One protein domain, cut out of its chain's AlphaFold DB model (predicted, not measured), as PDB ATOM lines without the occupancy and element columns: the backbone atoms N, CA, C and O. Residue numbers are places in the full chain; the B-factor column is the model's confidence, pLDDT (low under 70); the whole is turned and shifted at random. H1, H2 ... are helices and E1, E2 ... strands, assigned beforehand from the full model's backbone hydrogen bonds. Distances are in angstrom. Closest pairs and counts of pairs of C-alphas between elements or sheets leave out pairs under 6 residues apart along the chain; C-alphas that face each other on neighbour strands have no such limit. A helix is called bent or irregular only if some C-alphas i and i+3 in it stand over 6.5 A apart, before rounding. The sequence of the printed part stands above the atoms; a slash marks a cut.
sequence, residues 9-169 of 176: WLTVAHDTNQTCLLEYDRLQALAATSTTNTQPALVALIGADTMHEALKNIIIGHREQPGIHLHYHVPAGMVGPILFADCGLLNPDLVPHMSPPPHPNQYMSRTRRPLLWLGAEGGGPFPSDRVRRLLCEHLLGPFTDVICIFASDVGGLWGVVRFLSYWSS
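What this domain is: This is residues 9 to 169 of the 176 residues of an uncharacterized protein of Tuber magnatum (white Piedmont truffle) (UniProt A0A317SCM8). Two small twisted sheets, E4 E5 E3 E7 and E1 E2 E6, meet edge to edge where the first residues of E1 reach those of E4; the helix H3 lies near this seam, grazing both sheets. H1 grazes both sheets too, while H2, H4 and H5 gather round the far end of the larger sheet, and the loop of residues 101 to 107 sticks out. The printed part has 161 residues, with five named helices and seven named strands in the order E1 E2 H1 E3 H2 E4 E5 E6 H3 E7 H4 H5. The class is mixed, helices and strands; the sheet in the order E4 E5 E3 E7 is mixed and that in the order E1 E2 E6 is antiparallel. The whole is compact, with a radius of gyration of the C-alphas of 16.3 A and spans of 52 by 45 by 26 A.

Where its parts are: E1, residues 9 to 15, begins at C-alpha 9 at (109.907, 105.312, 141.357) and is 19.0 A long. E2, residues 18 to 24, measures 18.5 A, and H1 holds residues 26 to 33. E3, residues 41 to 46, is 16.2 A long, and H2 holds residues 49 to 55. E4, residues 68 to 73, begins at C-alpha 68 at (113.104, 108.638, 144.793) and is 16.0 A long. E5 holds residues 82 to 86 and E6 residues 110 to 114. H3, residues 128 to 140, is 16.5 A long; it is neither bent nor irregular, but only just: C-alphas 137 and 140 are 6.2 A apart. E7 holds residues 146 to 149 and H4 residues 151 to 154. H5, residues 156 to 168, is 19.3 A long and ends at C-alpha 168 at (108.432, 129.832, 147.963).

How they stand to each other: E1 and E2 form an antiparallel hairpin at 156 degrees, with N 13 and O 20 2.9 A apart, within hydrogen-bond range. E2 is also antiparallel to E6, at 151 degrees, with N 23 and O 111 at 2.9 A. Between E1 and E4 the closest C-alphas, those of Leu 10 and Ile 68, are 5.0 A apart. E4 and E5 are an antiparallel hairpin at 154 degrees, with N 71 and O 84 at 2.8 A. E5 is parallel to E3 at 22 degrees, with N 43 and O 83 at 2.8 A, and E3 is parallel to E7 at 13 degrees, with N 148 and O 44 at 2.8 A. H1 only grazes the larger sheet, with residues 26 to 30; its closest C-alphas with E4 are those of Arg 26 and Leu 70, 7.4 A apart. H3 only grazes the same sheet with residues 135 to 140; Ala 44 and Leu 140 have the closest C-alphas of E3 and H3, at 6.7 A. H2 touches H4, the closest C-alphas being those of Thr 50 and Asp 153 at 6.2 A. H4 and H5 touch only at the corner, at Ala 151 and Leu 157, whose C-alphas are 5.6 A apart. Residues 166 to 167 of H5 touch residues 133 to 137 of H3 at a steep tilt of 66 degrees, the same way; the closest C-alphas, of Glu 137 and Trp 167, are 6.3 A apart. In H1, H2 and H3 every O i to N i+4 pair is within hydrogen-bond range; in H5 6 of 9 are, and H4 is too short for such a pair.

The domain as a whole: The two C-alphas farthest apart are those of Gly 77 and Gly 122, at 52.0 A. The printed part has no cut. The long links are H2 to E4, E5 to E6 and E6 to H3, with 12, 23 and 13 residues. The mean pLDDT of the printed part is 72.8; 65 residues are under 70, among them residues 89 to 109 and 117 to 134.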
ATOM      1  N   TRP A   9     111.041 104.693 142.031       84.25
ATOM      2  CA  TRP A   9     109.907 105.312 141.357       84.25
ATOM      3  C   TRP A   9     110.375 106.374 140.369       84.25
ATOM      4  O   TRP A   9     109.951 106.366 139.214       84.25
ATOM      5  N   LEU A  10     111.280 107.256 140.792       82.12
ATOM      6  CA  LEU A  10     111.752 108.363 139.966       82.12
ATOM      7  C   LEU A  10     113.266 108.466 140.045       82.12
ATOM      8  O   LEU A  10     113.840 108.359 141.124       82.12
ATOM      9  N   THR A  11     113.921 108.747 138.927       80.31
ATOM     10  CA  THR A  11     115.323 109.174 138.938       80.31
ATOM     11  C   THR A  11     115.568 110.242 137.891       80.31
ATOM     12  O   THR A  11     114.790 110.405 136.948       80.31
ATOM     13  N   VAL A  12     116.653 110.984 138.059       76.38
ATOM     14  CA  VAL A  12     117.100 111.972 137.085       76.38
ATOM     15  C   VAL A  12     118.290 111.390 136.351       76.38
ATOM     16  O   VAL A  12     119.266 110.964 136.962       76.38
ATOM     17  N   ALA A  13     118.207 111.377 135.028       76.31
ATOM     18  CA  ALA A  13     119.281 110.892 134.186       76.31
ATOM     19  C   ALA A  13     119.690 111.966 133.187       76.31
ATOM     20  O   ALA A  13     118.856 112.720 132.675       76.31
ATOM     21  N   HIS A  14     120.982 112.014 132.897       72.25
ATOM     22  CA  HIS A  14     121.525 112.836 131.835       72.25
ATOM     23  C   HIS A  14     121.766 111.975 130.594       72.25
ATOM     24  O   HIS A  14     122.178 110.814 130.677       72.25
ATOM     25  N   ASP A  15     121.446 112.531 129.438       65.69
ATOM     26  CA  ASP A  15     121.799 112.019 128.123       65.69
ATOM     27  C   ASP A  15     122.655 113.080 127.425       65.69
ATOM     28  O   ASP A  15     122.626 114.251 127.803       65.69
ATOM     29  N   THR A  16     123.369 112.672 126.383       63.12
ATOM     30  CA  THR A  16     124.290 113.469 125.558       63.12
ATOM     31  C   THR A  16     123.815 114.886 125.217       63.12
ATOM     32  O   THR A  16     124.660 115.762 125.081       63.12
ATOM     33  N   ASN A  17     122.501 115.141 125.144       65.81
ATOM     34  CA  ASN A  17     121.938 116.466 124.856       65.81
ATOM     35  C   ASN A  17     120.861 116.957 125.845       65.81
ATOM     36  O   ASN A  17     120.347 118.060 125.663       65.81
ATOM     37  N   GLN A  18     120.448 116.168 126.845       73.19
ATOM     38  CA  GLN A  18     119.293 116.540 127.678       73.19
ATOM     39  C   GLN A  18     119.244 115.831 129.031       73.19
ATOM     40  O   GLN A  18     119.611 114.666 129.165       73.19
ATOM     41  N   THR A  19     118.707 116.524 130.033       75.56
ATOM     42  CA  THR A  19     118.340 115.927 131.323       75.56
ATOM     43  C   THR A  19     116.890 115.483 131.281       75.56
ATOM     44  O   THR A  19     116.002 116.252 130.911       75.56
ATOM     45  N   CYS A  20     116.650 114.243 131.685       78.88
ATOM     46  CA  CYS A  20     115.333 113.633 131.695       78.88
ATOM     47  C   CYS A  20     114.990 113.139 133.097       78.88
ATOM     48  O   CYS A  20     115.823 112.551 133.789       78.88
ATOM     49  N   LEU A  21     113.728 113.310 133.471       80.31
ATOM     50  CA  LEU A  21     113.121 112.535 134.538       80.31
ATOM     51  C   LEU A  21     112.752 111.161 133.972       80.31
ATOM     52  O   LEU A  21     112.081 111.068 132.937       80.31
ATOM     53  N   LEU A  22     113.206 110.105 134.635       82.25
ATOM     54  CA  LEU A  22     112.772 108.741 134.372       82.25
ATOM     55  C   LEU A  22     111.754 108.356 135.443       82.25
ATOM     56  O   LEU A  22     112.072 108.365 136.631       82.25
ATOM     57  N   GLU A  23     110.552 108.014 135.006       83.69
ATOM     58  CA  GLU A  23     109.483 107.491 135.850       83.69
ATOM     59  C   GLU A  23     109.336 105.997 135.593       83.69
ATOM     60  O   GLU A  23     109.154 105.580 134.451       83.69
ATOM     61  N   TYR A  24     109.440 105.199 136.648       84.44
ATOM     62  CA  TYR A  24     109.278 103.750 136.606       84.44
ATOM     63  C   TYR A  24     107.847 103.379 137.002       84.44
ATOM     64  O   TYR A  24     107.244 104.039 137.851       84.44
ATOM     65  N   ASP A  25     107.329 102.270 136.465       80.38
ATOM     66  CA  ASP A  25     105.939 101.814 136.659       80.38
ATOM     67  C   ASP A  25     105.607 101.335 138.093       80.38
ATOM     68  O   ASP A  25     104.631 100.621 138.322       80.38
ATOM     69  N   ARG A  26     106.389 101.739 139.103       80.69
ATOM     70  CA  ARG A  26     106.190 101.360 140.508       80.69
ATOM     71  C   ARG A  26     104.829 101.805 141.037       80.69
ATOM     72  O   ARG A  26     104.149 101.009 141.679       80.69
ATOM     73  N   LEU A  27     104.413 103.038 140.750       77.25
ATOM     74  CA  LEU A  27     103.115 103.548 141.198       77.25
ATOM     75  C   LEU A  27     101.953 102.773 140.556       77.25
ATOM     76  O   LEU A  27     101.006 102.403 141.245       77.25
ATOM     77  N   GLN A  28     102.056 102.461 139.258       74.81
ATOM     78  CA  GLN A  28     101.058 101.657 138.544       74.81
ATOM     79  C   GLN A  28     100.999 100.223 139.079       74.81
ATOM     80  O   GLN A  28      99.911  99.689 139.291       74.81
ATOM     81  N   ALA A  29     102.155  99.617 139.360       77.75
ATOM     82  CA  ALA A  29     102.231  98.290 139.960       77.75
ATOM     83  C   ALA A  29     101.571  98.254 141.348       77.75
ATOM     84  O   ALA A  29     100.818  97.328 141.640       77.75
ATOM     85  N   LEU A  30     101.795  99.278 142.182       77.12
ATOM     86  CA  LEU A  30     101.148  99.390 143.493       77.12
ATOM     87  C   LEU A  30      99.633  99.597 143.364       77.12
ATOM     88  O   LEU A  30      98.868  98.922 144.055       77.12
ATOM     89  N   ALA A  31      99.194 100.456 142.440       74.94
ATOM     90  CA  ALA A  31      97.777 100.673 142.161       74.94
ATOM     91  C   ALA A  31      97.073  99.385 141.698       74.94
ATOM     92  O   ALA A  31      95.975  99.094 142.162       74.94
ATOM     93  N   ALA A  32      97.724  98.573 140.858       75.56
ATOM     94  CA  ALA A  32      97.185  97.292 140.394       75.56
ATOM     95  C   ALA A  32      97.051  96.242 141.513       75.56
ATOM     96  O   ALA A  32      96.215  95.344 141.418       75.56
ATOM     97  N   THR A  33      97.867  96.338 142.567       71.06
ATOM     98  CA  THR A  33      97.789  95.441 143.735       71.06
ATOM     99  C   THR A  33      96.839  95.925 144.827       71.06
ATOM    100  O   THR A  33      96.512  95.153 145.729       71.06
ATOM    101  N   SER A  34      96.394  97.183 144.769       67.88
ATOM    102  CA  SER A  34      95.479  97.733 145.763       67.88
ATOM    103  C   SER A  34      94.093  97.115 145.592       67.88
ATOM    104  O   SER A  34      93.410  97.336 144.596       67.88
ATOM    105  N   THR A  35      93.666  96.331 146.578       64.38
ATOM    106  CA  THR A  35      92.314  95.753 146.636       64.38
ATOM    107  C   THR A  35      91.327  96.658 147.369       64.38
ATOM    108  O   THR A  35      90.133  96.362 147.432       64.38
ATOM    109  N   THR A  36      91.813  97.757 147.944       64.56
ATOM    110  CA  THR A  36      91.027  98.676 148.761       64.56
ATOM    111  C   THR A  36      90.569  99.870 147.935       64.56
ATOM    112  O   THR A  36      91.357 100.478 147.216       64.56
ATOM    113  N   ASN A  37      89.306 100.265 148.104       68.06
ATOM    114  CA  ASN A  37      88.718 101.453 147.467       68.06
ATOM    115  C   ASN A  37      89.171 102.777 148.126       68.06
ATOM    116  O   ASN A  37      88.509 103.805 148.002       68.06
ATOM    117  N   THR A  38      90.252 102.732 148.905       72.31
ATOM    118  CA  THR A  38      90.767 103.837 149.711       72.31
ATOM    119  C   THR A  38      91.938 104.490 148.992       72.31
ATOM    120  O   THR A  38      92.772 103.814 148.391       72.31
ATOM    121  N   GLN A  39      91.983 105.821 149.023       75.19
ATOM    122  CA  GLN A  39      93.070 106.575 148.407       75.19
ATOM    123  C   GLN A  39      94.319 106.481 149.293       75.19
ATOM    124  O   GLN A  39      94.211 106.734 150.498       75.19
ATOM    125  N   PRO A  40      95.485 106.092 148.741       79.62
ATOM    126  CA  PRO A  40      96.727 106.119 149.496       79.62
ATOM    127  C   PRO A  40      97.111 107.559 149.833       79.62
ATOM    128  O   PRO A  40      97.047 108.420 148.959       79.62
ATOM    129  N   ALA A  41      97.570 107.792 151.062       84.81
ATOM    130  CA  ALA A  41      98.238 109.043 151.410       84.81
ATOM    131  C   ALA A  41      99.722 108.958 151.022       84.81
ATOM    132  O   ALA A  41     100.378 107.955 151.326       84.81
ATOM    133  N   LEU A  42     100.267 109.991 150.382       86.38
ATOM    134  CA  LEU A  42     101.690 110.095 150.065       86.38
ATOM    135  C   LEU A  42     102.410 110.943 151.118       86.38
ATOM    136  O   LEU A  42     102.092 112.111 151.340       86.38
ATOM    137  N   VAL A  43     103.430 110.355 151.732       88.31
ATOM    138  CA  VAL A  43     104.332 111.001 152.682       88.31
ATOM    139  C   VAL A  43     105.710 111.129 152.041       88.31
ATOM    140  O   VAL A  43     106.378 110.125 151.787       88.31
ATOM    141  N   ALA A  44     106.165 112.355 151.796       87.88
ATOM    142  CA  ALA A  44     107.517 112.609 151.312       87.88
ATOM    143  C   ALA A  44     108.496 112.681 152.480       87.88
ATOM    144  O   ALA A  44     108.317 113.462 153.417       87.88
ATOM    145  N   LEU A  45     109.557 111.890 152.407       88.38
ATOM    146  CA  LEU A  45     110.614 111.826 153.401       88.38
ATOM    147  C   LEU A  45     111.871 112.494 152.842       88.38
ATOM    148  O   LEU A  45     112.398 112.101 151.797       88.38
ATOM    149  N   ILE A  46     112.341 113.527 153.538       86.25
ATOM    150  CA  ILE A  46     113.470 114.355 153.122       86.25
ATOM    151  C   ILE A  46     114.535 114.301 154.210       86.25
ATOM    152  O   ILE A  46     114.390 114.881 155.288       86.25
ATOM    153  N   GLY A  47     115.624 113.607 153.903       83.19
ATOM    154  CA  GLY A  47     116.700 113.319 154.836       83.19
ATOM    155  C   GLY A  47     117.791 112.476 154.182       83.19
ATOM    156  O   GLY A  47     117.721 112.141 152.993       83.19
ATOM    157  N   ALA A  48     118.800 112.142 154.973       82.44
ATOM    158  CA  ALA A  48     119.941 111.324 154.589       82.44
ATOM    159  C   ALA A  48     120.073 110.167 155.593       82.44
ATOM    160  O   ALA A  48     119.134 109.377 155.738       82.44
ATOM    161  N   ASP A  49     121.210 110.078 156.277       83.56
ATOM    162  CA  ASP A  49     121.560 108.962 157.151       83.56
ATOM    163  C   ASP A  49     120.713 108.936 158.428       83.56
ATOM    164  O   ASP A  49     120.236 107.871 158.820       83.56
ATOM    165  N   THR A  50     120.445 110.093 159.054       87.69
ATOM    166  CA  THR A  50     119.644 110.133 160.293       87.69
ATOM    167  C   THR A  50     118.219 109.660 160.028       87.69
ATOM    168  O   THR A  50     117.672 108.872 160.799       87.69
ATOM    169  N   MET A  51     117.618 110.111 158.926       89.75
ATOM    170  CA  MET A  51     116.324 109.618 158.460       89.75
ATOM    171  C   MET A  51     116.339 108.108 158.208       89.75
ATOM    172  O   MET A  51     115.420 107.421 158.653       89.75
ATOM    173  N   HIS A  52     117.355 107.595 157.504       84.25
ATOM    174  CA  HIS A  52     117.477 106.160 157.221       84.25
ATOM    175  C   HIS A  52     117.527 105.343 158.506       84.25
ATOM    176  O   HIS A  52     116.749 104.406 158.669       84.25
ATOM    177  N   GLU A  53     118.374 105.739 159.451       86.31
ATOM    178  CA  GLU A  53     118.484 105.046 160.732       86.31
ATOM    179  C   GLU A  53     117.200 105.125 161.559       86.31
ATOM    180  O   GLU A  53     116.790 104.127 162.159       86.31
ATOM    181  N   ALA A  54     116.533 106.281 161.566       88.56
ATOM    182  CA  ALA A  54     115.277 106.468 162.286       88.56
ATOM    183  C   ALA A  54     114.122 105.648 161.686       88.56
ATOM    184  O   ALA A  54     113.245 105.190 162.419       88.56
ATOM    185  N   LEU A  55     114.115 105.457 160.363       87.56
ATOM    186  CA  LEU A  55     113.006 104.842 159.630       87.56
ATOM    187  C   LEU A  55     113.318 103.450 159.072       87.56
ATOM    188  O   LEU A  55     112.491 102.908 158.346       87.56
ATOM    189  N   LYS A  56     114.439 102.822 159.440       85.88
ATOM    190  CA  LYS A  56     114.867 101.510 158.908       85.88
ATOM    191  C   LYS A  56     113.855 100.368 159.048       85.88
ATOM    192  O   LYS A  56     113.904  99.403 158.296       85.88
ATOM    193  N   ASN A  57     112.926 100.473 160.000       81.50
ATOM    194  CA  ASN A  57     111.858  99.485 160.197       81.50
ATOM    195  C   ASN A  57     110.629  99.733 159.303       81.50
ATOM    196  O   ASN A  57     109.763  98.869 159.199       81.50
ATOM    197  N   ILE A  58     110.531 100.918 158.697       78.50
ATOM    198  CA  ILE A  58     109.422 101.358 157.841       78.50
ATOM    199  C   ILE A  58     109.876 101.358 156.376       78.50
ATOM    200  O   ILE A  58     109.185 100.840 155.499       78.50
ATOM    201  N   ILE A  59     111.066 101.898 156.119       79.50
ATOM    202  CA  ILE A  59     111.718 101.930 154.813       79.50
ATOM    203  C   ILE A  59     112.557 100.660 154.685       79.50
ATOM    204  O   ILE A  59     113.704 100.596 155.118       79.50
ATOM    205  N   ILE A  60     111.949  99.619 154.121       67.25
ATOM    206  CA  ILE A  60     112.624  98.340 153.893       67.25
ATOM    207  C   ILE A  60     113.301  98.374 152.521       67.25
ATOM    208  O   ILE A  60     112.641  98.594 151.501       67.25
ATOM    209  N   GLY A  61     114.604  98.095 152.501       64.00
ATOM    210  CA  GLY A  61     115.390  97.909 151.282       64.00
ATOM    211  C   GLY A  61     116.586  98.852 151.197       64.00
ATOM    212  O   GLY A  61     116.539  99.987 151.657       64.00
ATOM    213  N   HIS A  62     117.668  98.364 150.597       59.72
ATOM    214  CA  HIS A  62     118.814  99.201 150.270       59.72
ATOM    215  C   HIS A  62     118.474 100.095 149.076       59.72
ATOM    216  O   HIS A  62     117.829  99.653 148.121       59.72
ATOM    217  N   ARG A  63     118.965 101.338 149.086       66.31
ATOM    218  CA  ARG A  63     119.012 102.175 147.884       66.31
ATOM    219  C   ARG A  63     120.035 101.577 146.915       66.31
ATOM    220  O   ARG A  63     121.199 101.955 146.924       66.31
ATOM    221  N   GLU A  64     119.616 100.610 146.106       62.38
ATOM    222  CA  GLU A  64     120.485 100.025 145.073       62.38
ATOM    223  C   GLU A  64     120.756 101.010 143.928       62.38
ATOM    224  O   GLU A  64     121.744 100.879 143.211       62.38
ATOM    225  N   GLN A  65     119.862 101.987 143.741       68.25
ATOM    226  CA  GLN A  65     119.933 102.972 142.669       68.25
ATOM    227  C   GLN A  65     119.615 104.376 143.194       68.25
ATOM    228  O   GLN A  65     118.759 104.527 144.073       68.25
ATOM    229  N   PRO A  66     120.260 105.416 142.645       72.06
ATOM    230  CA  PRO A  66     119.922 106.791 142.967       72.06
ATOM    231  C   PRO A  66     118.529 107.148 142.460       72.06
ATOM    232  O   PRO A  66     118.176 106.854 141.315       72.06
ATOM    233  N   GLY A  67     117.739 107.808 143.302       77.38
ATOM    234  CA  GLY A  67     116.387 108.220 142.949       77.38
ATOM    235  C   GLY A  67     115.475 108.401 144.153       77.38
ATOM    236  O   GLY A  67     115.901 108.278 145.301       77.38
ATOM    237  N   ILE A  68     114.212 108.680 143.848       82.31
ATOM    238  CA  ILE A  68     113.104 108.638 144.793       82.31
ATOM    239  C   ILE A  68     112.578 107.209 144.827       82.31
ATOM    240  O   ILE A  68     112.177 106.660 143.792       82.31
ATOM    241  N   HIS A  69     112.558 106.625 146.020       85.50
ATOM    242  CA  HIS A  69     112.051 105.277 146.252       85.50
ATOM    243  C   HIS A  69     110.678 105.338 146.910       85.50
ATOM    244  O   HIS A  69     110.472 106.075 147.868       85.50
ATOM    245  N   LEU A  70     109.722 104.580 146.383       86.06
ATOM    246  CA  LEU A  70     108.352 104.516 146.863       86.06
ATOM    247  C   LEU A  70     108.135 103.219 147.646       86.06
ATOM    248  O   LEU A  70     108.163 102.116 147.086       86.06
ATOM    249  N   HIS A  71     107.889 103.367 148.943       86.19
ATOM    250  CA  HIS A  71     107.643 102.273 149.874       86.19
ATOM    251  C   HIS A  71     106.164 102.238 150.239       86.19
ATOM    252  O   HIS A  71     105.564 103.256 150.568       86.19
ATOM    253  N   TYR A  72     105.573 101.051 150.184       84.31
ATOM    254  CA  TYR A  72     104.171 100.833 150.508       84.31
ATOM    255  C   TYR A  72     104.044 100.288 151.928       84.31
ATOM    256  O   TYR A  72     104.690  99.294 152.270       84.31
ATOM    257  N   HIS A  73     103.204 100.917 152.745       81.81
ATOM    258  CA  HIS A  73     102.954 100.494 154.115       81.81
ATOM    259  C   HIS A  73     101.456 100.498 154.432       81.81
ATOM    260  O   HIS A  73     100.739 101.439 154.100       81.81
ATOM    261  N   VAL A  74     100.988  99.456 155.121       76.38
ATOM    262  CA  VAL A  74      99.607  99.353 155.618       76.38
ATOM    263  C   VAL A  74      99.663  99.225 157.138       76.38
ATOM    264  O   VAL A  74      99.732  98.108 157.658       76.38
ATOM    265  N   PRO A  75      99.704 100.349 157.869       72.31
ATOM    266  CA  PRO A  75      99.725 100.303 159.319       72.31
ATOM    267  C   PRO A  75      98.378  99.822 159.866       72.31
ATOM    268  O   PRO A  75      97.308 100.157 159.348       72.31
ATOM    269  N   ALA A  76      98.426  99.041 160.944       69.31
ATOM    270  CA  ALA A  76      97.227  98.585 161.633       69.31
ATOM    271  C   ALA A  76      96.431  99.789 162.173       69.31
ATOM    272  O   ALA A  76      96.979 100.636 162.874       69.31
ATOM    273  N   GLY A  77      95.136  99.853 161.857       66.62
ATOM    274  CA  GLY A  77      94.231 100.890 162.364       66.62
ATOM    275  C   GLY A  77      94.166 102.184 161.547       66.62
ATOM    276  O   GLY A  77      93.465 103.104 161.962       66.62
ATOM    277  N   MET A  78      94.837 102.273 160.393       68.81
ATOM    278  CA  MET A  78      94.644 103.387 159.457       68.81
ATOM    279  C   MET A  78      93.565 103.104 158.410       68.81
ATOM    280  O   MET A  78      93.316 101.962 158.035       68.81
ATOM    281  N   VAL A  79      92.921 104.180 157.943       70.38
ATOM    282  CA  VAL A  79      91.796 104.136 156.991       70.38
ATOM    283  C   VAL A  79      92.248 103.704 155.588       70.38
ATOM    284  O   VAL A  79      91.438 103.214 154.808       70.38
ATOM    285  N   GLY A  80      93.536 103.832 155.262       74.38
ATOM    286  CA  GLY A  80      94.075 103.463 153.958       74.38
ATOM    287  C   GLY A  80      95.591 103.267 153.965       74.38
ATOM    288  O   GLY A  80      96.243 103.508 154.986       74.38
ATOM    289  N   PRO A  81      96.150 102.794 152.841       80.56
ATOM    290  CA  PRO A  81      97.587 102.615 152.692       80.56
ATOM    291  C   PRO A  81      98.345 103.947 152.740       80.56
ATOM    292  O   PRO A  81      97.840 104.982 152.305       80.56
ATOM    293  N   ILE A  82      99.585 103.901 153.222       84.62
ATOM    294  CA  ILE A  82     100.526 105.018 153.149       84.62
ATOM    295  C   ILE A  82     101.640 104.663 152.173       84.62
ATOM    296  O   ILE A  82     102.250 103.592 152.246       84.62
ATOM    297  N   LEU A  83     101.918 105.595 151.271       86.88
ATOM    298  CA  LEU A  83     103.077 105.585 150.401       86.88
ATOM    299  C   LEU A  83     104.144 106.497 150.998       86.88
ATOM    300  O   LEU A  83     103.897 107.676 151.218       86.88
ATOM    301  N   PHE A  84     105.338 105.972 151.238       87.19
ATOM    302  CA  PHE A  84     106.491 106.768 151.634       87.19
ATOM    303  C   PHE A  84     107.388 106.987 150.421       87.19
ATOM    304  O   PHE A  84     107.962 106.031 149.899       87.19
ATOM    305  N   ALA A  85     107.513 108.235 149.979       87.69
ATOM    306  CA  ALA A  85     108.519 108.635 149.006       87.69
ATOM    307  C   ALA A  85     109.809 108.991 149.752       87.69
ATOM    308  O   ALA A  85     109.943 110.087 150.292       87.69
ATOM    309  N   ASP A  86     110.761 108.065 149.790       87.31
ATOM    310  CA  ASP A  86     112.123 108.343 150.223       87.31
ATOM    311  C   ASP A  86     112.828 109.158 149.138       87.31
ATOM    312  O   ASP A  86     113.235 108.632 148.102       87.31
ATOM    313  N   CYS A  87     112.930 110.467 149.360       76.81
ATOM    314  CA  CYS A  87     113.272 111.386 148.290       76.81
ATOM    315  C   CYS A  87     114.773 111.476 148.021       76.81
ATOM    316  O   CYS A  87     115.148 112.150 147.068       76.81
ATOM    317  N   GLY A  88     115.634 110.863 148.842       72.25
ATOM    318  CA  GLY A  88     117.084 110.829 148.617       72.25
ATOM    319  C   GLY A  88     117.778 112.184 148.457       72.25
ATOM    320  O   GLY A  88     118.964 112.189 148.169       72.25
ATOM    321  N   LEU A  89     117.073 113.314 148.629       65.31
ATOM    322  CA  LEU A  89     117.400 114.639 148.066       65.31
ATOM    323  C   LEU A  89     118.746 115.208 148.503       65.31
ATOM    324  O   LEU A  89     119.272 116.114 147.865       65.31
ATOM    325  N   LEU A  90     119.263 114.715 149.619       64.56
ATOM    326  CA  LEU A  90     120.531 115.125 150.205       64.56
ATOM    327  C   LEU A  90     121.688 114.194 149.843       64.56
ATOM    328  O   LEU A  90     122.833 114.502 150.157       64.56
ATOM    329  N   ASN A  91     121.398 113.071 149.191       61.53
ATOM    330  CA  ASN A  91     122.408 112.143 148.734       61.53
ATOM    331  C   ASN A  91     123.080 112.709 147.465       61.53
ATOM    332  O   ASN A  91     122.370 112.989 146.490       61.53
ATOM    333  N   PRO A  92     124.419 112.867 147.432       54.03
ATOM    334  CA  PRO A  92     125.152 113.200 146.207       54.03
ATOM    335  C   PRO A  92     124.865 112.234 145.049       54.03
ATOM    336  O   PRO A  92     125.026 112.613 143.891       54.03
ATOM    337  N   ASP A  93     124.373 111.027 145.326       50.53
ATOM    338  CA  ASP A  93     124.035 110.057 144.290       50.53
ATOM    339  C   ASP A  93     122.840 110.483 143.418       50.53
ATOM    340  O   ASP A  93     122.696 109.966 142.319       50.53
ATOM    341  N   LEU A  94     122.000 111.443 143.832       52.38
ATOM    342  CA  LEU A  94     120.933 112.001 142.978       52.38
ATOM    343  C   LEU A  94     121.429 112.950 141.881       52.38
ATOM    344  O   LEU A  94     120.621 113.469 141.103       52.38
ATOM    345  N   VAL A  95     122.736 113.217 141.825       57.12
ATOM    346  CA  VAL A  95     123.334 113.928 140.693       57.12
ATOM    347  C   VAL A  95     122.977 113.170 139.407       57.12
ATOM    348  O   VAL A  95     123.072 111.944 139.392       57.12
ATOM    349  N   PRO A  96     122.544 113.863 138.336       56.91
ATOM    350  CA  PRO A  96     122.186 113.211 137.085       56.91
ATOM    351  C   PRO A  96     123.332 112.323 136.596       56.91
ATOM    352  O   PRO A  96     124.379 112.816 136.179       56.91
ATOM    353  N   HIS A  97     123.132 111.008 136.641       60.59
ATOM    354  CA  HIS A  97     124.092 110.063 136.081       60.59
ATOM    355  C   HIS A  97     123.877 109.958 134.580       60.59
ATOM    356  O   HIS A  97     122.752 110.112 134.088       60.59
ATOM    357  N   MET A  98     124.951 109.660 133.845       56.56
ATOM    358  CA  MET A  98     124.823 109.225 132.457       56.56
ATOM    359  C   MET A  98     123.854 108.047 132.428       56.56
ATOM    360  O   MET A  98     124.060 107.059 133.136       56.56
ATOM    361  N   SER A  99     122.779 108.175 131.649       55.75
ATOM    362  CA  SER A  99     121.795 107.107 131.495       55.75
ATOM    363  C   SER A  99     122.534 105.820 131.123       55.75
ATOM    364  O   SER A  99     123.135 105.788 130.045       55.75
ATOM    365  N   PRO A 100     122.498 104.755 131.947       54.31
ATOM    366  CA  PRO A 100     123.062 103.494 131.511       54.31
ATOM    367  C   PRO A 100     122.310 103.049 130.247       54.31
ATOM    368  O   PRO A 100     121.082 103.242 130.163       54.31
ATOM    369  N   PRO A 101     123.017 102.488 129.247       51.88
ATOM    370  CA  PRO A 101     122.356 101.899 128.094       51.88
ATOM    371  C   PRO A 101     121.332 100.873 128.598       51.88
ATOM    372  O   PRO A 101     121.590 100.202 129.602       51.88
ATOM    373  N   PRO A 102     120.150 100.770 127.967       52.78
ATOM    374  CA  PRO A 102     119.134  99.819 128.398       52.78
ATOM    375  C   PRO A 102     119.738  98.410 128.408       52.78
ATOM    376  O   PRO A 102     120.067  97.858 127.360       52.78
ATOM    377  N   HIS A 103     119.921  97.838 129.600       44.06
ATOM    378  CA  HIS A 103     120.355  96.456 129.720       44.06
ATOM    379  C   HIS A 103     119.207  95.545 129.261       44.06
ATOM    380  O   HIS A 103     118.080  95.721 129.727       44.06
ATOM    381  N   PRO A 104     119.469  94.535 128.412       42.00
ATOM    382  CA  PRO A 104     118.427  93.667 127.856       42.00
ATOM    383  C   PRO A 104     117.650  92.856 128.911       42.00
ATOM    384  O   PRO A 104     116.560  92.381 128.623       42.00
ATOM    385  N   ASN A 105     118.160  92.756 130.146       40.75
ATOM    386  CA  ASN A 105     117.487  92.100 131.276       40.75
ATOM    387  C   ASN A 105     116.791  93.076 132.250       40.75
ATOM    388  O   ASN A 105     116.211  92.632 133.236       40.75
ATOM    389  N   GLN A 106     116.831  94.389 131.997       51.28
ATOM    390  CA  GLN A 106     116.178  95.421 132.815       51.28
ATOM    391  C   GLN A 106     114.997  96.046 132.057       51.28
ATOM    392  O   GLN A 106     114.891  97.267 131.946       51.28
ATOM    393  N   TYR A 107     114.096  95.211 131.530       49.28
ATOM    394  CA  TYR A 107     112.790  95.640 131.013       49.28
ATOM    395  C   TYR A 107     111.887  96.110 132.170       49.28
ATOM    396  O   TYR A 107     110.848  95.525 132.458       49.28
ATOM    397  N   MET A 108     112.288  97.170 132.867       59.00
ATOM    398  CA  MET A 108     111.327  98.012 133.561       59.00
ATOM    399  C   MET A 108     110.858  99.043 132.550       59.00
ATOM    400  O   MET A 108     111.646  99.859 132.065       59.00
ATOM    401  N   SER A 109     109.582  98.950 132.187       65.19
ATOM    402  CA  SER A 109     108.930 100.013 131.440       65.19
ATOM    403  C   SER A 109     109.094 101.311 132.237       65.19
ATOM    404  O   SER A 109     108.940 101.350 133.462       65.19
ATOM    405  N   ARG A 110     109.584 102.336 131.536       74.75
ATOM    406  CA  ARG A 110     109.889 103.643 132.106       74.75
ATOM    407  C   ARG A 110     109.452 104.732 131.149       74.75
ATOM    408  O   ARG A 110     109.778 104.693 129.960       74.75
ATOM    409  N   THR A 111     108.775 105.732 131.685       80.56
ATOM    410  CA  THR A 111     108.419 106.938 130.948       80.56
ATOM    411  C   THR A 111     109.563 107.937 131.056       80.56
ATOM    412  O   THR A 111     110.050 108.239 132.145       80.56
ATOM    413  N   ARG A 112     110.020 108.453 129.911       79.94
ATOM    414  CA  ARG A 112     111.017 109.527 129.843       79.94
ATOM    415  C   ARG A 112     110.313 110.865 129.677       79.94
ATOM    416  O   ARG A 112     109.573 111.045 128.713       79.94
ATOM    417  N   ARG A 113     110.588 111.811 130.574       78.81
ATOM    418  CA  ARG A 113     110.090 113.188 130.479       78.81
ATOM    419  C   ARG A 113     111.275 114.157 130.398       78.81
ATOM    420  O   ARG A 113     112.011 114.276 131.380       78.81
ATOM    421  N   PRO A 114     111.499 114.822 129.249       77.25
ATOM    422  CA  PRO A 114     112.549 115.825 129.121       77.25
ATOM    423  C   PRO A 114     112.321 116.982 130.092       77.25
ATOM    424  O   PRO A 114     111.225 117.538 130.166       77.25
ATOM    425  N   LEU A 115     113.365 117.378 130.813       75.38
ATOM    426  CA  LEU A 115     113.335 118.533 131.699       75.38
ATOM    427  C   LEU A 115     113.911 119.749 130.959       75.38
ATOM    428  O   LEU A 115     115.013 120.211 131.240       75.38
ATOM    429  N   LEU A 116     113.166 120.240 129.962       71.81
ATOM    430  CA  LEU A 116     113.631 121.230 128.969       71.81
ATOM    431  C   LEU A 116     114.185 122.526 129.580       71.81
ATOM    432  O   LEU A 116     115.097 123.145 129.043       71.81
ATOM    433  N   TRP A 117     113.675 122.911 130.741       64.38
ATOM    434  CA  TRP A 117     114.051 124.114 131.476       64.38
ATOM    435  C   TRP A 117     115.364 123.987 132.268       64.38
ATOM    436  O   TRP A 117     115.922 124.995 132.701       64.38
ATOM    437  N   LEU A 118     115.899 122.769 132.423       61.72
ATOM    438  CA  LEU A 118     117.288 122.563 132.845       61.72
ATOM    439  C   LEU A 118     118.269 122.839 131.695       61.72
ATOM    440  O   LEU A 118     119.387 123.258 131.954       61.72
ATOM    441  N   GLY A 119     117.868 122.673 130.430       53.62
ATOM    442  CA  GLY A 119     118.757 122.792 129.264       53.62
ATOM    443  C   GLY A 119     119.187 124.215 128.881       53.62
ATOM    444  O   GLY A 119     119.985 124.373 127.962       53.62
ATOM    445  N   ALA A 120     118.681 125.251 129.555       53.47
ATOM    446  CA  ALA A 120     118.915 126.646 129.170       53.47
ATOM    447  C   ALA A 120     120.308 127.197 129.541       53.47
ATOM    448  O   ALA A 120     120.675 128.264 129.059       53.47
ATOM    449  N   GLU A 121     121.103 126.492 130.353       48.22
ATOM    450  CA  GLU A 121     122.438 126.957 130.755       48.22
ATOM    451  C   GLU A 121     123.516 125.908 130.463       48.22
ATOM    452  O   GLU A 121     123.779 125.012 131.259       48.22
ATOM    453  N   GLY A 122     124.113 126.033 129.275       47.56
ATOM    454  CA  GLY A 122     125.464 125.582 128.922       47.56
ATOM    455  C   GLY A 122     126.007 124.324 129.606       47.56
ATOM    456  O   GLY A 122     126.856 124.440 130.478       47.56
ATOM    457  N   GLY A 123     125.593 123.142 129.137       45.34
ATOM    458  CA  GLY A 123     126.420 121.924 129.007       45.34
ATOM    459  C   GLY A 123     127.223 121.393 130.208       45.34
ATOM    460  O   GLY A 123     128.098 120.556 129.999       45.34
ATOM    461  N   GLY A 124     126.982 121.863 131.432       48.12
ATOM    462  CA  GLY A 124     127.702 121.451 132.641       48.12
ATOM    463  C   GLY A 124     126.859 120.583 133.585       48.12
ATOM    464  O   GLY A 124     125.628 120.607 133.510       48.12
ATOM    465  N   PRO A 125     127.493 119.822 134.502       49.75
ATOM    466  CA  PRO A 125     126.777 119.090 135.543       49.75
ATOM    467  C   PRO A 125     125.945 120.058 136.392       49.75
ATOM    468  O   PRO A 125     126.438 121.082 136.865       49.75
ATOM    469  N   PHE A 126     124.664 119.738 136.566       57.09
ATOM    470  CA  PHE A 126     123.725 120.606 137.269       57.09
ATOM    471  C   PHE A 126     124.082 120.739 138.752       57.09
ATOM    472  O   PHE A 126     124.405 119.733 139.388       57.09
ATOM    473  N   PRO A 127     123.936 121.939 139.346       59.69
ATOM    474  CA  PRO A 127     123.998 122.080 140.792       59.69
ATOM    475  C   PRO A 127     122.926 121.183 141.416       59.69
ATOM    476  O   PRO A 127     121.748 121.280 141.056       59.69
ATOM    477  N   SER A 128     123.322 120.323 142.356       60.09
ATOM    478  CA  SER A 128     122.427 119.430 143.108       60.09
ATOM    479  C   SER A 128     121.219 120.175 143.696       60.09
ATOM    480  O   SER A 128     120.107 119.652 143.722       60.09
ATOM    481  N   ASP A 129     121.398 121.445 144.055       61.22
ATOM    482  CA  ASP A 129     120.340 122.327 144.545       61.22
ATOM    483  C   ASP A 129     119.215 122.588 143.531       61.22
ATOM    484  O   ASP A 129     118.060 122.732 143.932       61.22
ATOM    485  N   ARG A 130     119.498 122.606 142.221       65.81
ATOM    486  CA  ARG A 130     118.468 122.812 141.189       65.81
ATOM    487  C   ARG A 130     117.606 121.564 141.031       65.81
ATOM    488  O   ARG A 130     116.384 121.665 141.041       65.81
ATOM    489  N   VAL A 131     118.232 120.387 140.984       64.94
ATOM    490  CA  VAL A 131     117.532 119.090 140.940       64.94
ATOM    491  C   VAL A 131     116.669 118.885 142.188       64.94
ATOM    492  O   VAL A 131     115.539 118.411 142.095       64.94
ATOM    493  N   ARG A 132     117.142 119.322 143.360       67.75
ATOM    494  CA  ARG A 132     116.341 119.295 144.591       67.75
ATOM    495  C   ARG A 132     115.092 120.166 144.501       67.75
ATOM    496  O   ARG A 132     114.027 119.704 144.906       67.75
ATOM    497  N   ARG A 133     115.201 121.385 143.959       66.88
ATOM    498  CA  ARG A 133     114.039 122.267 143.730       66.88
ATOM    499  C   ARG A 133     113.022 121.617 142.804       66.88
ATOM    500  O   ARG A 133     111.860 121.532 143.162       66.88
ATOM    501  N   LEU A 134     113.494 121.051 141.696       68.25
ATOM    502  CA  LEU A 134     112.705 120.284 140.729       68.25
ATOM    503  C   LEU A 134     111.866 119.175 141.351       68.25
ATOM    504  O   LEU A 134     110.654 119.110 141.152       68.25
ATOM    505  N   LEU A 135     112.536 118.290 142.089       70.50
ATOM    506  CA  LEU A 135     111.883 117.154 142.721       70.50
ATOM    507  C   LEU A 135     110.880 117.644 143.775       70.50
ATOM    508  O   LEU A 135     109.791 117.099 143.891       70.50
ATOM    509  N   CYS A 136     111.182 118.725 144.491       68.06
ATOM    510  CA  CYS A 136     110.242 119.264 145.466       68.06
ATOM    511  C   CYS A 136     109.030 119.966 144.845       68.06
ATOM    512  O   CYS A 136     107.904 119.683 145.235       68.06
ATOM    513  N   GLU A 137     109.244 120.877 143.897       66.56
ATOM    514  CA  GLU A 137     108.199 121.747 143.347       66.56
ATOM    515  C   GLU A 137     107.245 121.004 142.412       66.56
ATOM    516  O   GLU A 137     106.046 121.268 142.422       66.56
ATOM    517  N   HIS A 138     107.758 120.095 141.580       62.66
ATOM    518  CA  HIS A 138     106.951 119.465 140.528       62.66
ATOM    519  C   HIS A 138     106.546 118.029 140.831       62.66
ATOM    520  O   HIS A 138     105.581 117.541 140.244       62.66
ATOM    521  N   LEU A 139     107.270 117.349 141.720       65.38
ATOM    522  CA  LEU A 139     107.025 115.940 142.022       65.38
ATOM    523  C   LEU A 139     106.442 115.728 143.412       65.38
ATOM    524  O   LEU A 139     105.500 114.953 143.549       65.38
ATOM    525  N   LEU A 140     106.953 116.424 144.427       70.25
ATOM    526  CA  LEU A 140     106.444 116.269 145.788       70.25
ATOM    527  C   LEU A 140     105.259 117.202 146.053       70.25
ATOM    528  O   LEU A 140     104.220 116.733 146.502       70.25
ATOM    529  N   GLY A 141     105.365 118.490 145.724       67.94
ATOM    530  CA  GLY A 141     104.365 119.503 146.081       67.94
ATOM    531  C   GLY A 141     102.914 119.164 145.702       67.94
ATOM    532  O   GLY A 141     102.057 119.205 146.579       67.94
ATOM    533  N   PRO A 142     102.606 118.802 144.442       67.75
ATOM    534  CA  PRO A 142     101.218 118.596 144.015       67.75
ATOM    535  C   PRO A 142     100.578 117.285 144.486       67.75
ATOM    536  O   PRO A 142      99.360 117.146 144.405       67.75
ATOM    537  N   PHE A 143     101.383 116.313 144.919       71.31
ATOM    538  CA  PHE A 143     100.931 114.935 145.138       71.31
ATOM    539  C   PHE A 143     101.206 114.415 146.548       71.31
ATOM    540  O   PHE A 143     100.832 113.287 146.847       71.31
ATOM    541  N   THR A 144     101.874 115.200 147.395       81.50
ATOM    542  CA  THR A 144     102.238 114.797 148.755       81.50
ATOM    543  C   THR A 144     101.261 115.370 149.771       81.50
ATOM    544  O   THR A 144     101.110 116.586 149.868       81.50
ATOM    545  N   ASP A 145     100.670 114.503 150.588       85.31
ATOM    546  CA  ASP A 145      99.798 114.893 151.699       85.31
ATOM    547  C   ASP A 145     100.600 115.385 152.912       85.31
ATOM    548  O   ASP A 145     100.179 116.295 153.627       85.31
ATOM    549  N   VAL A 146     101.769 114.782 153.162       87.38
ATOM    550  CA  VAL A 146     102.630 115.101 154.312       87.38
ATOM    551  C   VAL A 146     104.095 115.142 153.904       87.38
ATOM    552  O   VAL A 146     104.612 114.182 153.339       87.38
ATOM    553  N   ILE A 147     104.805 116.216 154.255       86.56
ATOM    554  CA  ILE A 147     106.251 116.311 154.029       86.56
ATOM    555  C   ILE A 147     106.992 116.261 155.366       86.56
ATOM    556  O   ILE A 147     106.821 117.127 156.224       86.56
ATOM    557  N   CYS A 148     107.843 115.252 155.525       89.69
ATOM    558  CA  CYS A 148     108.663 115.018 156.705       89.69
ATOM    559  C   CYS A 148     110.121 115.375 156.402       89.69
ATOM    560  O   CYS A 148     110.791 114.683 155.636       89.69
ATOM    561  N   ILE A 149     110.622 116.442 157.027       88.81
ATOM    562  CA  ILE A 149     112.007 116.902 156.870       88.81
ATOM    563  C   ILE A 149     112.797 116.570 158.136       88.81
ATOM    564  O   ILE A 149     112.453 117.018 159.231       88.81
ATOM    565  N   PHE A 150     113.894 115.834 157.984       90.81
ATOM    566  CA  PHE A 150     114.783 115.482 159.087       90.81
ATOM    567  C   PHE A 150     115.791 116.605 159.317       90.81
ATOM    568  O   PHE A 150     116.787 116.724 158.608       90.81
ATOM    569  N   ALA A 151     115.522 117.444 160.323       91.00
ATOM    570  CA  ALA A 151     116.315 118.638 160.618       91.00
ATOM    571  C   ALA A 151     117.817 118.336 160.752       91.00
ATOM    572  O   ALA A 151     118.633 119.065 160.196       91.00
ATOM    573  N   SER A 152     118.187 117.245 161.428       91.06
ATOM    574  CA  SER A 152     119.587 116.830 161.588       91.06
ATOM    575  C   SER A 152     120.307 116.618 160.254       91.06
ATOM    576  O   SER A 152     121.480 116.960 160.144       91.06
ATOM    577  N   ASP A 153     119.597 116.147 159.228       87.25
ATOM    578  CA  ASP A 153     120.171 115.860 157.910       87.25
ATOM    579  C   ASP A 153     120.274 117.106 157.016       87.25
ATOM    580  O   ASP A 153     121.028 117.115 156.046       87.25
ATOM    581  N   VAL A 154     119.540 118.180 157.324       84.50
ATOM    582  CA  VAL A 154     119.551 119.430 156.537       84.50
ATOM    583  C   VAL A 154     120.349 120.565 157.190       84.50
ATOM    584  O   VAL A 154     120.371 121.669 156.649       84.50
ATOM    585  N   GLY A 155     121.018 120.332 158.324       85.81
ATOM    586  CA  GLY A 155     121.753 121.374 159.060       85.81
ATOM    587  C   GLY A 155     120.923 122.082 160.139       85.81
ATOM    588  O   GLY A 155     121.070 123.283 160.374       85.81
ATOM    589  N   GLY A 156     120.023 121.348 160.791       89.81
ATOM    590  CA  GLY A 156     119.149 121.825 161.862       89.81
ATOM    591  C   GLY A 156     117.943 122.622 161.362       89.81
ATOM    592  O   GLY A 156     117.615 122.633 160.176       89.81
ATOM    593  N   LEU A 157     117.268 123.322 162.279       91.75
ATOM    594  CA  LEU A 157     116.071 124.116 161.964       91.75
ATOM    595  C   LEU A 157     116.344 125.212 160.922       91.75
ATOM    596  O   LEU A 157     115.518 125.444 160.046       91.75
ATOM    597  N   TRP A 158     117.523 125.837 160.961       88.50
ATOM    598  CA  TRP A 158     117.952 126.790 159.930       88.50
ATOM    599  C   TRP A 158     118.046 126.147 158.546       88.50
ATOM    600  O   TRP A 158     117.654 126.753 157.550       88.50
ATOM    601  N   GLY A 159     118.524 124.904 158.495       85.50
ATOM    602  CA  GLY A 159     118.513 124.069 157.305       85.50
ATOM    603  C   GLY A 159     117.113 123.829 156.755       85.50
ATOM    604  O   GLY A 159     116.888 124.009 155.561       85.50
ATOM    605  N   VAL A 160     116.158 123.504 157.633       86.50
ATOM    606  CA  VAL A 160     114.740 123.329 157.274       86.50
ATOM    607  C   VAL A 160     114.157 124.622 156.705       86.50
ATOM    608  O   VAL A 160     113.567 124.602 155.631       86.50
ATOM    609  N   VAL A 161     114.365 125.760 157.375       87.12
ATOM    610  CA  VAL A 161     113.873 127.068 156.908       87.12
ATOM    611  C   VAL A 161     114.462 127.415 155.542       87.12
ATOM    612  O   VAL A 161     113.727 127.791 154.630       87.12
ATOM    613  N   ARG A 162     115.778 127.238 155.365       82.44
ATOM    614  CA  ARG A 162     116.439 127.441 154.069       82.44
ATOM    615  C   ARG A 162     115.856 126.512 153.008       82.44
ATOM    616  O   ARG A 162     115.586 126.960 151.900       82.44
ATOM    617  N   PHE A 163     115.638 125.244 153.337       78.50
ATOM    618  CA  PHE A 163     115.074 124.273 152.411       78.50
ATOM    619  C   PHE A 163     113.658 124.653 151.960       78.50
ATOM    620  O   PHE A 163     113.393 124.695 150.762       78.50
ATOM    621  N   LEU A 164     112.781 125.010 152.900       80.38
ATOM    622  CA  LEU A 164     111.413 125.448 152.610       80.38
ATOM    623  C   LEU A 164     111.370 126.772 151.838       80.38
ATOM    624  O   LEU A 164     110.489 126.965 151.004       80.38
ATOM    625  N   SER A 165     112.342 127.668 152.052       77.69
ATOM    626  CA  SER A 165     112.426 128.921 151.287       77.69
ATOM    627  C   SER A 165     112.558 128.681 149.780       77.69
ATOM    628  O   SER A 165     112.070 129.483 148.979       77.69
ATOM    629  N   TYR A 166     113.127 127.539 149.380       69.12
ATOM    630  CA  TYR A 166     113.209 127.176 147.974       69.12
ATOM    631  C   TYR A 166     111.845 126.884 147.348       69.12
ATOM    632  O   TYR A 166     111.685 127.169 146.175       69.12
ATOM    633  N   TRP A 167     110.855 126.414 148.110       69.81
ATOM    634  CA  TRP A 167     109.503 126.165 147.586       69.81
ATOM    635  C   TRP A 167     108.694 127.446 147.386       69.81
ATOM    636  O   TRP A 167     107.722 127.464 146.641       69.81
ATOM    637  N   SER A 168     109.082 128.522 148.071       61.84
ATOM    638  CA  SER A 168     108.432 129.832 147.963       61.84
ATOM    639  C   SER A 168     108.980 130.700 146.829       61.84
ATOM    640  O   SER A 168     108.464 131.790 146.604       61.84
ATOM    641  N   SER A 169     110.031 130.251 146.135       55.62
ATOM    642  CA  SER A 169     110.654 131.008 145.050       55.62
ATOM    643  C   SER A 169     109.975 130.666 143.722       55.62
ATOM    644  O   SER A 169     110.245 129.598 143.180       55.62
TER     645      SER A 169